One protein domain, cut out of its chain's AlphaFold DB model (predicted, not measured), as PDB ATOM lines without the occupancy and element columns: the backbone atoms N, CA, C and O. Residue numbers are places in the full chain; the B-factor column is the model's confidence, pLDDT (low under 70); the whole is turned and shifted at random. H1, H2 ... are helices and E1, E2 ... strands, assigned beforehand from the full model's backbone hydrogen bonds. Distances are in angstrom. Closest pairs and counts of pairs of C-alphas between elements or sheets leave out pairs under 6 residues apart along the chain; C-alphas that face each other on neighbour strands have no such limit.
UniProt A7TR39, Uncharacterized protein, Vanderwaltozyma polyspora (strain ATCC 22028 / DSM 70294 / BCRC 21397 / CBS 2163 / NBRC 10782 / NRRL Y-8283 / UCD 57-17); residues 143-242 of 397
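What this domain is: This is residues 143 to 242 of the 397 residues of an uncharacterized protein of Vanderwaltozyma polyspora (strain ATCC 22028 / DSM 70294 / BCRC 21397 / CBS 2163 / NBRC 10782 / NRRL Y-8283 / UCD 57-17) (UniProt A7TR39). A helical hairpin, long H1 side by side with H2, makes one part; H3, H4 and H5 follow in quick turns as another, with short E1 beside H5. The printed part has 100 residues, with five named helices and one named strand in the order H1 H2 H3 H4 H5 E1; of the 54 residues in named elements helices hold 51 and the strand 3, and the class is mostly helix. The whole is compact, radius of gyration of the C-alphas 12.5 A, spans 36 by 32 by 21 A.

How they stand to each other: H1, residues 162 to 178, touches H2, residues 185 to 196, at Tyr 173 and Leu 192, closest C-alphas 6.0 A, a shallow tilt of 24 degrees, opposite ways. H3, residues 211 to 222, is near H1. H4, residues 224 to 227, touches H5, residues 230 to 235, only at the corner, closest C-alphas Val 226 and Cys 233, 4.6 A. E1, residues 239 to 241, pairs with no named strand; residues 143 to 144 pair antiparallel with its 239 to 240. H1, H2, H3 and H5 have every O i to N i+4 pair within hydrogen-bond range; H4 is too short for one.

Where its parts are: H1 spans 24.6 A from C-alpha 162 at (101.517, -103.101, -13.635); H2 16.4 A; H3 16.9 A. E1 ends at C-alpha 241, (100.269, -92.431, -0.226).

The domain as a whole: The printed part has no cut. The link H2 to H3 is long. Residue 152 and residues 180 to 186 and 198 to 209 are under pLDDT 70.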
ATOM      1  N   CYS A 143      94.285 -92.203   1.341       94.88
ATOM      2  CA  CYS A 143      93.931 -93.102   0.247       94.88
ATOM      3  C   CYS A 143      93.778 -92.294  -1.056       94.88
ATOM      4  O   CYS A 143      92.978 -91.351  -1.135       94.88
ATOM      5  N   SER A 144      94.557 -92.663  -2.078       93.31
ATOM      6  CA  SER A 144      94.580 -92.019  -3.395       93.31
ATOM      7  C   SER A 144      93.986 -92.903  -4.497       93.31
ATOM      8  O   SER A 144      94.155 -94.130  -4.509       93.31
ATOM      9  N   PHE A 145      93.312 -92.245  -5.446       91.56
ATOM     10  CA  PHE A 145      92.669 -92.813  -6.639       91.56
ATOM     11  C   PHE A 145      93.075 -92.040  -7.910       91.56
ATOM     12  O   PHE A 145      92.249 -91.708  -8.755       91.56
ATOM     13  N   ASP A 146      94.360 -91.736  -8.039       89.88
ATOM     14  CA  ASP A 146      95.038 -91.076  -9.164       89.88
ATOM     15  C   ASP A 146      95.205 -92.011 -10.374       89.88
ATOM     16  O   ASP A 146      96.302 -92.241 -10.872       89.88
ATOM     17  N   VAL A 147      94.092 -92.583 -10.841       88.25
ATOM     18  CA  VAL A 147      94.065 -93.533 -11.962       88.25
ATOM     19  C   VAL A 147      94.496 -92.874 -13.271       88.25
ATOM     20  O   VAL A 147      95.140 -93.521 -14.100       88.25
ATOM     21  N   PHE A 148      94.127 -91.605 -13.460       86.50
ATOM     22  CA  PHE A 148      94.412 -90.834 -14.667       86.50
ATOM     23  C   PHE A 148      95.405 -89.700 -14.393       86.50
ATOM     24  O   PHE A 148      95.376 -89.119 -13.310       86.50
ATOM     25  N   ASP A 149      96.266 -89.393 -15.363       83.69
ATOM     26  CA  ASP A 149      97.171 -88.240 -15.332       83.69
ATOM     27  C   ASP A 149      96.459 -86.931 -15.740       83.69
ATOM     28  O   ASP A 149      95.283 -86.934 -16.125       83.69
ATOM     29  N   ASP A 150      97.172 -85.802 -15.674       79.31
ATOM     30  CA  ASP A 150      96.639 -84.473 -16.024       79.31
ATOM     31  C   ASP A 150      96.221 -84.357 -17.502       79.31
ATOM     32  O   ASP A 150      95.391 -83.519 -17.860       79.31
ATOM     33  N   LEU A 151      96.765 -85.220 -18.367       74.00
ATOM     34  CA  LEU A 151      96.435 -85.306 -19.791       74.00
ATOM     35  C   LEU A 151      95.237 -86.240 -20.049       74.00
ATOM     36  O   LEU A 151      94.759 -86.340 -21.181       74.00
ATOM     37  N   GLY A 152      94.719 -86.906 -19.011       69.62
ATOM     38  CA  GLY A 152      93.625 -87.872 -19.084       69.62
ATOM     39  C   GLY A 152      94.046 -89.282 -19.523       69.62
ATOM     40  O   GLY A 152      93.173 -90.121 -19.766       69.62
ATOM     41  N   GLY A 153      95.348 -89.549 -19.627       75.44
ATOM     42  CA  GLY A 153      95.942 -90.863 -19.854       75.44
ATOM     43  C   GLY A 153      95.981 -91.716 -18.584       75.44
ATOM     44  O   GLY A 153      95.731 -91.234 -17.484       75.44
ATOM     45  N   ALA A 154      96.260 -93.016 -18.720       81.56
ATOM     46  CA  ALA A 154      96.407 -93.902 -17.565       81.56
ATOM     47  C   ALA A 154      97.712 -93.590 -16.819       81.56
ATOM     48  O   ALA A 154      98.800 -93.733 -17.380       81.56
ATOM     49  N   ASN A 155      97.606 -93.224 -15.543       85.19
ATOM     50  CA  ASN A 155      98.758 -92.843 -14.745       85.19
ATOM     51  C   ASN A 155      99.688 -94.050 -14.516       85.19
ATOM     52  O   ASN A 155      99.311 -95.072 -13.932       85.19
ATOM     53  N   ILE A 156     100.936 -93.924 -14.967       84.31
ATOM     54  CA  ILE A 156     101.957 -94.960 -14.807       84.31
ATOM     55  C   ILE A 156     102.543 -95.042 -13.396       84.31
ATOM     56  O   ILE A 156     103.238 -96.015 -13.109       84.31
ATOM     57  N   THR A 157     102.289 -94.068 -12.522       86.25
ATOM     58  CA  THR A 157     102.706 -94.108 -11.113       86.25
ATOM     59  C   THR A 157     101.623 -94.685 -10.204       86.25
ATOM     60  O   THR A 157     101.927 -95.105  -9.091       86.25
ATOM     61  N   PHE A 158     100.385 -94.815 -10.697       87.00
ATOM     62  CA  PHE A 158      99.290 -95.444  -9.964       87.00
ATOM     63  C   PHE A 158      99.621 -96.920  -9.682       87.00
ATOM     64  O   PHE A 158      99.545 -97.762 -10.584       87.00
ATOM     65  N   GLN A 159      99.960 -97.243  -8.428       89.31
ATOM     66  CA  GLN A 159     100.456 -98.551  -7.955       89.31
ATOM     67  C   GLN A 159     101.870 -98.930  -8.446       89.31
ATOM     68  O   GLN A 159     102.212 -98.777  -9.621       89.31
ATOM     69  N   ASP A 160     102.636 -99.586  -7.563       84.75
ATOM     70  CA  ASP A 160     104.054 -99.943  -7.779       84.75
ATOM     71  C   ASP A 160     104.308-100.890  -8.963       84.75
ATOM     72  O   ASP A 160     105.390-100.908  -9.540       84.75
ATOM     73  N   THR A 161     103.337-101.749  -9.296       87.50
ATOM     74  CA  THR A 161     103.487-102.754 -10.363       87.50
ATOM     75  C   THR A 161     102.305-102.722 -11.319       87.50
ATOM     76  O   THR A 161     101.159-102.534 -10.902       87.50
ATOM     77  N   SER A 162     102.557-103.009 -12.599       86.88
ATOM     78  CA  SER A 162     101.517-103.101 -13.635       86.88
ATOM     79  C   SER A 162     100.414-104.101 -13.262       86.88
ATOM     80  O   SER A 162      99.225-103.815 -13.401       86.88
ATOM     81  N   SER A 163     100.787-105.245 -12.681       88.00
ATOM     82  CA  SER A 163      99.849-106.253 -12.174       88.00
ATOM     83  C   SER A 163      98.943-105.729 -11.053       88.00
ATOM     84  O   SER A 163      97.752-106.054 -11.031       88.00
ATOM     85  N   ARG A 164      99.472-104.930 -10.111       89.25
ATOM     86  CA  ARG A 164      98.666-104.286  -9.054       89.25
ATOM     87  C   ARG A 164      97.753-103.212  -9.644       89.25
ATOM     88  O   ARG A 164      96.570-103.200  -9.312       89.25
ATOM     89  N   ARG A 165      98.264-102.408 -10.581       90.56
ATOM     90  CA  ARG A 165      97.511-101.378 -11.311       90.56
ATOM     91  C   ARG A 165      96.289-101.943 -12.019       90.56
ATOM     92  O   ARG A 165      95.172-101.518 -11.752       90.56
ATOM     93  N   VAL A 166      96.472-102.963 -12.856       89.25
ATOM     94  CA  VAL A 166      95.362-103.582 -13.598       89.25
ATOM     95  C   VAL A 166      94.314-104.159 -12.641       89.25
ATOM     96  O   VAL A 166      93.116-104.005 -12.870       89.25
ATOM     97  N   LYS A 167      94.730-104.794 -11.536       92.19
ATOM     98  CA  LYS A 167      93.795-105.303 -10.516       92.19
ATOM     99  C   LYS A 167      93.018-104.176  -9.827       92.19
ATOM    100  O   LYS A 167      91.820-104.331  -9.610       92.19
ATOM    101  N   ALA A 168      93.679-103.069  -9.495       93.06
ATOM    102  CA  ALA A 168      93.061-101.889  -8.900       93.06
ATOM    103  C   ALA A 168      92.012-101.260  -9.830       93.06
ATOM    104  O   ALA A 168      90.863-101.083  -9.427       93.06
ATOM    105  N   ILE A 169      92.361-101.041 -11.102       90.62
ATOM    106  CA  ILE A 169      91.439-100.495 -12.110       90.62
ATOM    107  C   ILE A 169      90.241-101.434 -12.319       90.62
ATOM    108  O   ILE A 169      89.104-100.974 -12.369       90.62
ATOM    109  N   LYS A 170      90.452-102.761 -12.363       91.81
ATOM    110  CA  LYS A 170      89.355-103.746 -12.464       91.81
ATOM    111  C   LYS A 170      88.374-103.656 -11.291       91.81
ATOM    112  O   LYS A 170      87.165-103.728 -11.507       91.81
ATOM    113  N   LYS A 171      88.879-103.496 -10.063       92.38
ATOM    114  CA  LYS A 171      88.044-103.306  -8.865       92.38
ATOM    115  C   LYS A 171      87.202-102.040  -8.983       92.38
ATOM    116  O   LYS A 171      85.983-102.133  -8.867       92.38
ATOM    117  N   LEU A 172      87.828-100.908  -9.302       89.69
ATOM    118  CA  LEU A 172      87.142 -99.627  -9.494       89.69
ATOM    119  C   LEU A 172      86.069 -99.709 -10.581       89.69
ATOM    120  O   LEU A 172      84.926 -99.329 -10.343       89.69
ATOM    121  N   TYR A 173      86.402-100.298 -11.732       88.62
ATOM    122  CA  TYR A 173      85.447-100.539 -12.812       88.62
ATOM    123  C   TYR A 173      84.227-101.332 -12.318       88.62
ATOM    124  O   TYR A 173      83.092-100.924 -12.549       88.62
ATOM    125  N   SER A 174      84.441-102.426 -11.576       89.06
ATOM    126  CA  SER A 174      83.338-103.240 -11.040       89.06
ATOM    127  C   SER A 174      82.469-102.522 -10.002       89.06
ATOM    128  O   SER A 174      81.270-102.786  -9.934       89.06
ATOM    129  N   ILE A 175      83.054-101.626  -9.201       86.69
ATOM    130  CA  ILE A 175      82.351-100.876  -8.153       86.69
ATOM    131  C   ILE A 175      81.462 -99.808  -8.789       86.69
ATOM    132  O   ILE A 175      80.295 -99.678  -8.424       86.69
ATOM    133  N   LEU A 176      82.001 -99.078  -9.768       82.69
ATOM    134  CA  LEU A 176      81.280 -98.014 -10.461       82.69
ATOM    135  C   LEU A 176      80.200 -98.558 -11.398       82.69
ATOM    136  O   LEU A 176      79.139 -97.954 -11.510       82.69
ATOM    137  N   LEU A 177      80.419 -99.723 -12.017       85.12
ATOM    138  CA  LEU A 177      79.395-100.384 -12.832       85.12
ATOM    139  C   LEU A 177      78.158-100.778 -12.008       85.12
ATOM    140  O   LEU A 177      77.052-100.778 -12.534       85.12
ATOM    141  N   LYS A 178      78.338-101.126 -10.727       83.31
ATOM    142  CA  LYS A 178      77.240-101.522  -9.831       83.31
ATOM    143  C   LYS A 178      76.465-100.342  -9.242       83.31
ATOM    144  O   LYS A 178      75.338-100.542  -8.816       83.31
ATOM    145  N   ASN A 179      77.059 -99.150  -9.202       73.38
ATOM    146  CA  ASN A 179      76.503 -97.970  -8.534       73.38
ATOM    147  C   ASN A 179      76.317 -96.833  -9.547       73.38
ATOM    148  O   ASN A 179      77.071 -95.860  -9.564       73.38
ATOM    149  N   THR A 180      75.329 -96.984 -10.430       64.19
ATOM    150  CA  THR A 180      75.081 -96.077 -11.565       64.19
ATOM    151  C   THR A 180      74.305 -94.803 -11.222       64.19
ATOM    152  O   THR A 180      74.137 -93.971 -12.107       64.19
ATOM    153  N   ASP A 181      73.887 -94.604  -9.970       60.84
ATOM    154  CA  ASP A 181      72.925 -93.562  -9.557       60.84
ATOM    155  C   ASP A 181      73.492 -92.119  -9.504       60.84
ATOM    156  O   ASP A 181      72.932 -91.240  -8.849       60.84
ATOM    157  N   GLY A 182      74.610 -91.838 -10.186       55.34
ATOM    158  CA  GLY A 182      75.288 -90.537 -10.202       55.34
ATOM    159  C   GLY A 182      75.454 -89.934 -11.605       55.34
ATOM    160  O   GLY A 182      75.546 -90.631 -12.605       55.34
ATOM    161  N   VAL A 183      75.549 -88.605 -11.681       51.81
ATOM    162  CA  VAL A 183      75.547 -87.797 -12.924       51.81
ATOM    163  C   VAL A 183      76.854 -87.908 -13.756       51.81
ATOM    164  O   VAL A 183      76.946 -87.331 -14.833       51.81
ATOM    165  N   ALA A 184      77.851 -88.699 -13.333       57.28
ATOM    166  CA  ALA A 184      79.178 -88.766 -13.976       57.28
ATOM    167  C   ALA A 184      79.648 -90.181 -14.406       57.28
ATOM    168  O   ALA A 184      80.786 -90.370 -14.831       57.28
ATOM    169  N   THR A 185      78.805 -91.213 -14.323       64.81
ATOM    170  CA  THR A 185      79.283 -92.612 -14.330       64.81
ATOM    171  C   THR A 185      79.616 -93.184 -15.709       64.81
ATOM    172  O   THR A 185      80.608 -93.896 -15.826       64.81
ATOM    173  N   GLN A 186      78.868 -92.879 -16.776       68.19
ATOM    174  CA  GLN A 186      79.115 -93.512 -18.091       68.19
ATOM    175  C   GLN A 186      80.477 -93.121 -18.690       68.19
ATOM    176  O   GLN A 186      81.220 -93.985 -19.157       68.19
ATOM    177  N   GLY A 187      80.856 -91.841 -18.587       71.25
ATOM    178  CA  GLY A 187      82.167 -91.359 -19.035       71.25
ATOM    179  C   GLY A 187      83.327 -91.945 -18.222       71.25
ATOM    180  O   GLY A 187      84.346 -92.344 -18.789       71.25
ATOM    181  N   HIS A 188      83.159 -92.078 -16.900       76.75
ATOM    182  CA  HIS A 188      84.168 -92.673 -16.015       76.75
ATOM    183  C   HIS A 188      84.333 -94.180 -16.261       76.75
ATOM    184  O   HIS A 188      85.458 -94.670 -16.374       76.75
ATOM    185  N   ILE A 189      83.227 -94.913 -16.416       78.06
ATOM    186  CA  ILE A 189      83.219 -96.355 -16.709       78.06
ATOM    187  C   ILE A 189      83.879 -96.628 -18.067       78.06
ATOM    188  O   ILE A 189      84.722 -97.523 -18.172       78.06
ATOM    189  N   GLN A 190      83.555 -95.840 -19.099       78.50
ATOM    190  CA  GLN A 190      84.146 -95.989 -20.430       78.50
ATOM    191  C   GLN A 190      85.656 -95.714 -20.427       78.50
ATOM    192  O   GLN A 190      86.412 -96.433 -21.084       78.50
ATOM    193  N   ARG A 191      86.120 -94.731 -19.649       78.62
ATOM    194  CA  ARG A 191      87.554 -94.444 -19.493       78.62
ATOM    195  C   ARG A 191      88.299 -95.519 -18.717       78.62
ATOM    196  O   ARG A 191      89.376 -95.922 -19.144       78.62
ATOM    197  N   LEU A 192      87.727 -96.035 -17.631       82.62
ATOM    198  CA  LEU A 192      88.317 -97.167 -16.910       82.62
ATOM    199  C   LEU A 192      88.415 -98.404 -17.806       82.62
ATOM    200  O   LEU A 192      89.429 -99.093 -17.784       82.62
ATOM    201  N   LYS A 193      87.402 -98.653 -18.645       84.44
ATOM    202  CA  LYS A 193      87.455 -99.704 -19.668       84.44
ATOM    203  C   LYS A 193      88.579 -99.455 -20.677       84.44
ATOM    204  O   LYS A 193      89.351-100.364 -20.955       84.44
ATOM    205  N   CYS A 194      88.730 -98.220 -21.157       79.81
ATOM    206  CA  CYS A 194      89.824 -97.837 -22.053       79.81
ATOM    207  C   CYS A 194      91.211 -98.060 -21.413       79.81
ATOM    208  O   CYS A 194      92.098 -98.625 -22.051       79.81
ATOM    209  N   ALA A 195      91.367 -97.711 -20.130       79.06
ATOM    210  CA  ALA A 195      92.590 -97.939 -19.360       79.06
ATOM    211  C   ALA A 195      92.894 -99.433 -19.128       79.06
ATOM    212  O   ALA A 195      94.058 -99.810 -19.020       79.06
ATOM    213  N   LEU A 196      91.872-100.297 -19.067       83.19
ATOM    214  CA  LEU A 196      92.049-101.754 -18.996       83.19
ATOM    215  C   LEU A 196      92.449-102.373 -20.338       83.19
ATOM    216  O   LEU A 196      93.208-103.342 -20.352       83.19
ATOM    217  N   ASP A 197      91.955-101.816 -21.442       78.69
ATOM    218  CA  ASP A 197      92.182-102.329 -22.795       78.69
ATOM    219  C   ASP A 197      93.540-101.890 -23.391       78.69
ATOM    220  O   ASP A 197      93.833-102.225 -24.538       78.69
ATOM    221  N   ASN A 198      94.384-101.164 -22.635       63.69
ATOM    222  CA  ASN A 198      95.715-100.679 -23.049       63.69
ATOM    223  C   ASN A 198      95.727 -99.919 -24.396       63.69
ATOM    224  O   ASN A 198      96.763 -99.826 -25.057       63.69
ATOM    225  N   LYS A 199      94.590 -99.364 -24.836       58.22
ATOM    226  CA  LYS A 199      94.536 -98.579 -26.072       58.22
ATOM    227  C   LYS A 199      95.045 -97.171 -25.787       58.22
ATOM    228  O   LYS A 199      94.440 -96.430 -25.024       58.22
ATOM    229  N   SER A 200      96.138 -96.802 -26.448       52.34
ATOM    230  CA  SER A 200      96.868 -95.535 -26.299       52.34
ATOM    231  C   SER A 200      96.072 -94.260 -26.619       52.34
ATOM    232  O   SER A 200      96.580 -93.171 -26.391       52.34
ATOM    233  N   ASN A 201      94.831 -94.364 -27.104       55.25
ATOM    234  CA  ASN A 201      94.016 -93.224 -27.521       55.25
ATOM    235  C   ASN A 201      92.659 -93.203 -26.802       55.25
ATOM    236  O   ASN A 201      91.617 -93.433 -27.415       55.25
ATOM    237  N   CYS A 202      92.663 -92.868 -25.509       57.66
ATOM    238  CA  CYS A 202      91.446 -92.494 -24.772       57.66
ATOM    239  C   CYS A 202      91.078 -90.995 -24.948       57.66
ATOM    240  O   CYS A 202      90.173 -90.491 -24.283       57.66
ATOM    241  N   ASN A 203      91.760 -90.289 -25.862       53.34
ATOM    242  CA  ASN A 203      91.718 -88.830 -26.061       53.34
ATOM    243  C   ASN A 203      90.412 -88.294 -26.675       53.34
ATOM    244  O   ASN A 203      90.236 -87.085 -26.771       53.34
ATOM    245  N   SER A 204      89.496 -89.162 -27.115       53.19
ATOM    246  CA  SER A 204      88.227 -88.753 -27.739       53.19
ATOM    247  C   SER A 204      87.113 -88.418 -26.743       53.19
ATOM    248  O   SER A 204      86.019 -88.037 -27.154       53.19
ATOM    249  N   VAL A 205      87.372 -88.546 -25.439       55.66
ATOM    250  CA  VAL A 205      86.422 -88.191 -24.380       55.66
ATOM    251  C   VAL A 205      86.958 -86.953 -23.673       55.66
ATOM    252  O   VAL A 205      87.989 -87.036 -23.002       55.66
ATOM    253  N   SER A 206      86.274 -85.814 -23.825       55.53
ATOM    254  CA  SER A 206      86.556 -84.580 -23.084       55.53
ATOM    255  C   SER A 206      86.703 -84.902 -21.600       55.53
ATOM    256  O   SER A 206      85.792 -85.487 -21.011       55.53
ATOM    257  N   SER A 207      87.856 -84.579 -21.010       52.06
ATOM    258  CA  SER A 207      88.097 -84.859 -19.597       52.06
ATOM    259  C   SER A 207      87.136 -84.025 -18.758       52.06
ATOM    260  O   SER A 207      87.208 -82.798 -18.850       52.06
ATOM    261  N   PRO A 208      86.249 -84.628 -17.945       58.00
ATOM    262  CA  PRO A 208      85.675 -83.868 -16.859       58.00
ATOM    263  C   PRO A 208      86.852 -83.417 -15.983       58.00
ATOM    264  O   PRO A 208      87.697 -84.254 -15.631       58.00
ATOM    265  N   PRO A 209      86.961 -82.120 -15.654       61.88
ATOM    266  CA  PRO A 209      87.899 -81.703 -14.628       61.88
ATOM    267  C   PRO A 209      87.590 -82.522 -13.369       61.88
ATOM    268  O   PRO A 209      86.440 -82.582 -12.945       61.88
ATOM    269  N   ASN A 210      88.613 -83.159 -12.792       75.94
ATOM    270  CA  ASN A 210      88.543 -83.900 -11.524       75.94
ATOM    271  C   ASN A 210      87.978 -85.341 -11.540       75.94
ATOM    272  O   ASN A 210      87.524 -85.809 -10.497       75.94
ATOM    273  N   ILE A 211      88.104 -86.110 -12.634       80.44
ATOM    274  CA  ILE A 211      87.707 -87.544 -12.672       80.44
ATOM    275  C   ILE A 211      88.224 -88.375 -11.476       80.44
ATOM    276  O   ILE A 211      87.481 -89.165 -10.896       80.44
ATOM    277  N   ASN A 212      89.482 -88.183 -11.064       87.75
ATOM    278  CA  ASN A 212      90.057 -88.893  -9.916       87.75
ATOM    279  C   ASN A 212      89.363 -88.502  -8.594       87.75
ATOM    280  O   ASN A 212      89.140 -89.357  -7.735       87.75
ATOM    281  N   ALA A 213      88.977 -87.230  -8.439       87.44
ATOM    282  CA  ALA A 213      88.248 -86.758  -7.264       87.44
ATOM    283  C   ALA A 213      86.814 -87.305  -7.238       87.44
ATOM    284  O   ALA A 213      86.327 -87.695  -6.180       87.44
ATOM    285  N   ASP A 214      86.159 -87.414  -8.394       85.94
ATOM    286  CA  ASP A 214      84.822 -88.002  -8.500       85.94
ATOM    287  C   ASP A 214      84.821 -89.496  -8.162       85.94
ATOM    288  O   ASP A 214      83.929 -89.977  -7.455       85.94
ATOM    289  N   ILE A 215      85.846 -90.231  -8.613       87.50
ATOM    290  CA  ILE A 215      86.064 -91.628  -8.218       87.50
ATOM    291  C   ILE A 215      86.237 -91.711  -6.699       87.50
ATOM    292  O   ILE A 215      85.530 -92.489  -6.054       87.50
ATOM    293  N   LYS A 216      87.112 -90.878  -6.118       90.12
ATOM    294  CA  LYS A 216      87.333 -90.839  -4.667       90.12
ATOM    295  C   LYS A 216      86.037 -90.551  -3.901       90.12
ATOM    296  O   LYS A 216      85.700 -91.296  -2.988       90.12
ATOM    297  N   ASN A 217      85.283 -89.531  -4.303       88.94
ATOM    298  CA  ASN A 217      84.024 -89.144  -3.663       88.94
ATOM    299  C   ASN A 217      82.966 -90.250  -3.749       88.94
ATOM    300  O   ASN A 217      82.222 -90.475  -2.796       88.94
ATOM    301  N   THR A 218      82.896 -90.951  -4.881       87.50
ATOM    302  CA  THR A 218      81.966 -92.072  -5.062       87.50
ATOM    303  C   THR A 218      82.330 -93.232  -4.144       87.50
ATOM    304  O   THR A 218      81.463 -93.766  -3.460       87.50
ATOM    305  N   VAL A 219      83.614 -93.594  -4.077       89.81
ATOM    306  CA  VAL A 219      84.090 -94.662  -3.190       89.81
ATOM    307  C   VAL A 219      83.888 -94.290  -1.719       89.81
ATOM    308  O   VAL A 219      83.393 -95.112  -0.957       89.81
ATOM    309  N   PHE A 220      84.183 -93.049  -1.331       90.75
ATOM    310  CA  PHE A 220      83.996 -92.566   0.041       90.75
ATOM    311  C   PHE A 220      82.528 -92.609   0.492       90.75
ATOM    312  O   PHE A 220      82.238 -92.973   1.628       90.75
ATOM    313  N   LYS A 221      81.582 -92.286  -0.402       89.62
ATOM    314  CA  LYS A 221      80.142 -92.415  -0.113       89.62
ATOM    315  C   LYS A 221      79.712 -93.864   0.134       89.62
ATOM    316  O   LYS A 221      78.761 -94.081   0.877       89.62
ATOM    317  N   LEU A 222      80.376 -94.831  -0.503       89.19
ATOM    318  CA  LEU A 222      80.085 -96.258  -0.344       89.19
ATOM    319  C   LEU A 222      80.715 -96.833   0.927       89.19
ATOM    320  O   LEU A 222      80.077 -97.614   1.627       89.19
ATOM    321  N   ASP A 223      81.957 -96.449   1.216       90.38
ATOM    322  CA  ASP A 223      82.695 -96.893   2.392       90.38
ATOM    323  C   ASP A 223      83.540 -95.739   2.967       90.38
ATOM    324  O   ASP A 223      84.661 -95.492   2.508       90.38
ATOM    325  N   PRO A 224      83.035 -95.044   4.006       90.50
ATOM    326  CA  PRO A 224      83.766 -93.960   4.658       90.50
ATOM    327  C   PRO A 224      85.080 -94.402   5.322       90.50
ATOM    328  O   PRO A 224      85.948 -93.567   5.571       90.50
ATOM    329  N   LEU A 225      85.265 -95.700   5.609       91.00
ATOM    330  CA  LEU A 225      86.492 -96.213   6.228       91.00
ATOM    331  C   LEU A 225      87.664 -96.299   5.242       91.00
ATOM    332  O   LEU A 225      88.794 -96.536   5.666       91.00
ATOM    333  N   VAL A 226      87.439 -96.077   3.944       91.88
ATOM    334  CA  VAL A 226      88.483 -96.105   2.905       91.88
ATOM    335  C   VAL A 226      89.620 -95.117   3.174       91.88
ATOM    336  O   VAL A 226      90.776 -95.447   2.904       91.88
ATOM    337  N   ASP A 227      89.321 -93.946   3.739       92.31
ATOM    338  CA  ASP A 227      90.337 -92.942   4.083       92.31
ATOM    339  C   ASP A 227      91.048 -93.233   5.417       92.31
ATOM    340  O   ASP A 227      92.082 -92.637   5.695       92.31
ATOM    341  N   MET A 228      90.527 -94.164   6.223       92.38
ATOM    342  CA  MET A 228      91.033 -94.467   7.568       92.38
ATOM    343  C   MET A 228      91.679 -95.848   7.691       92.38
ATOM    344  O   MET A 228      92.425 -96.073   8.636       92.38
ATOM    345  N   VAL A 229      91.381 -96.785   6.784       93.69
ATOM    346  CA  VAL A 229      91.808 -98.188   6.876       93.69
ATOM    347  C   VAL A 229      92.487 -98.647   5.583       93.69
ATOM    348  O   VAL A 229      91.918 -98.608   4.486       93.69
ATOM    349  N   SER A 230      93.706 -99.170   5.714       92.12
ATOM    350  CA  SER A 230      94.563 -99.521   4.579       92.12
ATOM    351  C   SER A 230      94.063-100.728   3.796       92.12
ATOM    352  O   SER A 230      94.165-100.783   2.563       92.12
ATOM    353  N   SER A 231      93.467-101.704   4.483       91.69
ATOM    354  CA  SER A 231      92.818-102.849   3.843       91.69
ATOM    355  C   SER A 231      91.592-102.423   3.027       91.69
ATOM    356  O   SER A 231      91.468-102.880   1.889       91.69
ATOM    357  N   ASN A 232      90.757-101.508   3.535       93.31
ATOM    358  CA  ASN A 232      89.583-100.982   2.832       93.31
ATOM    359  C   ASN A 232      89.979-100.178   1.590       93.31
ATOM    360  O   ASN A 232      89.427-100.418   0.515       93.31
ATOM    361  N   CYS A 233      90.986 -99.304   1.683       94.38
ATOM    362  CA  CYS A 233      91.488 -98.578   0.513       94.38
ATOM    363  C   CYS A 233      91.955 -99.528  -0.600       94.38
ATOM    364  O   CYS A 233      91.508 -99.435  -1.747       94.38
ATOM    365  N   ARG A 234      92.780-100.528  -0.259       92.94
ATOM    366  CA  ARG A 234      93.242-101.543  -1.225       92.94
ATOM    367  C   ARG A 234      92.104-102.430  -1.735       92.94
ATOM    368  O   ARG A 234      92.155-102.901  -2.880       92.94
ATOM    369  N   ALA A 235      91.089-102.701  -0.913       92.56
ATOM    370  CA  ALA A 235      89.903-103.460  -1.306       92.56
ATOM    371  C   ALA A 235      89.122-102.732  -2.405       92.56
ATOM    372  O   ALA A 235      88.747-103.380  -3.383       92.56
ATOM    373  N   HIS A 236      89.013-101.405  -2.308       93.38
ATOM    374  CA  HIS A 236      88.351-100.544  -3.292       93.38
ATOM    375  C   HIS A 236      89.241-100.144  -4.481       93.38
ATOM    376  O   HIS A 236      88.773 -99.498  -5.409       93.38
ATOM    377  N   GLY A 237      90.505-100.578  -4.507       92.12
ATOM    378  CA  GLY A 237      91.427-100.318  -5.615       92.12
ATOM    379  C   GLY A 237      92.227 -99.022  -5.486       92.12
ATOM    380  O   GLY A 237      92.933 -98.670  -6.421       92.12
ATOM    381  N   GLY A 238      92.165 -98.341  -4.344       93.56
ATOM    382  CA  GLY A 238      93.057 -97.227  -4.040       93.56
ATOM    383  C   GLY A 238      94.447 -97.706  -3.622       93.56
ATOM    384  O   GLY A 238      94.703 -98.909  -3.462       93.56
ATOM    385  N   HIS A 239      95.353 -96.755  -3.426       92.94
ATOM    386  CA  HIS A 239      96.628 -96.999  -2.758       92.94
ATOM    387  C   HIS A 239      96.906 -95.943  -1.689       92.94
ATOM    388  O   HIS A 239      96.377 -94.837  -1.745       92.94
ATOM    389  N   TRP A 240      97.674 -96.333  -0.674       91.56
ATOM    390  CA  TRP A 240      98.034 -95.473   0.454       91.56
ATOM    391  C   TRP A 240      99.284 -94.681   0.100       91.56
ATOM    392  O   TRP A 240     100.278 -95.281  -0.308       91.56
ATOM    393  N   VAL A 241      99.209 -93.353   0.211       91.50
ATOM    394  CA  VAL A 241     100.269 -92.431  -0.226       91.50
ATOM    395  C   VAL A 241     100.507 -91.360   0.831       91.50
ATOM    396  O   VAL A 241      99.572 -90.925   1.508       91.50
ATOM    397  N   GLY A 242     101.759 -90.918   0.946       91.56
ATOM    398  CA  GLY A 242     102.189 -89.993   1.993       91.56
ATOM    399  C   GLY A 242     102.302 -90.716   3.331       91.56
ATOM    400  O   GLY A 242     102.628 -91.897   3.341       91.56
TER     401      GLY A 242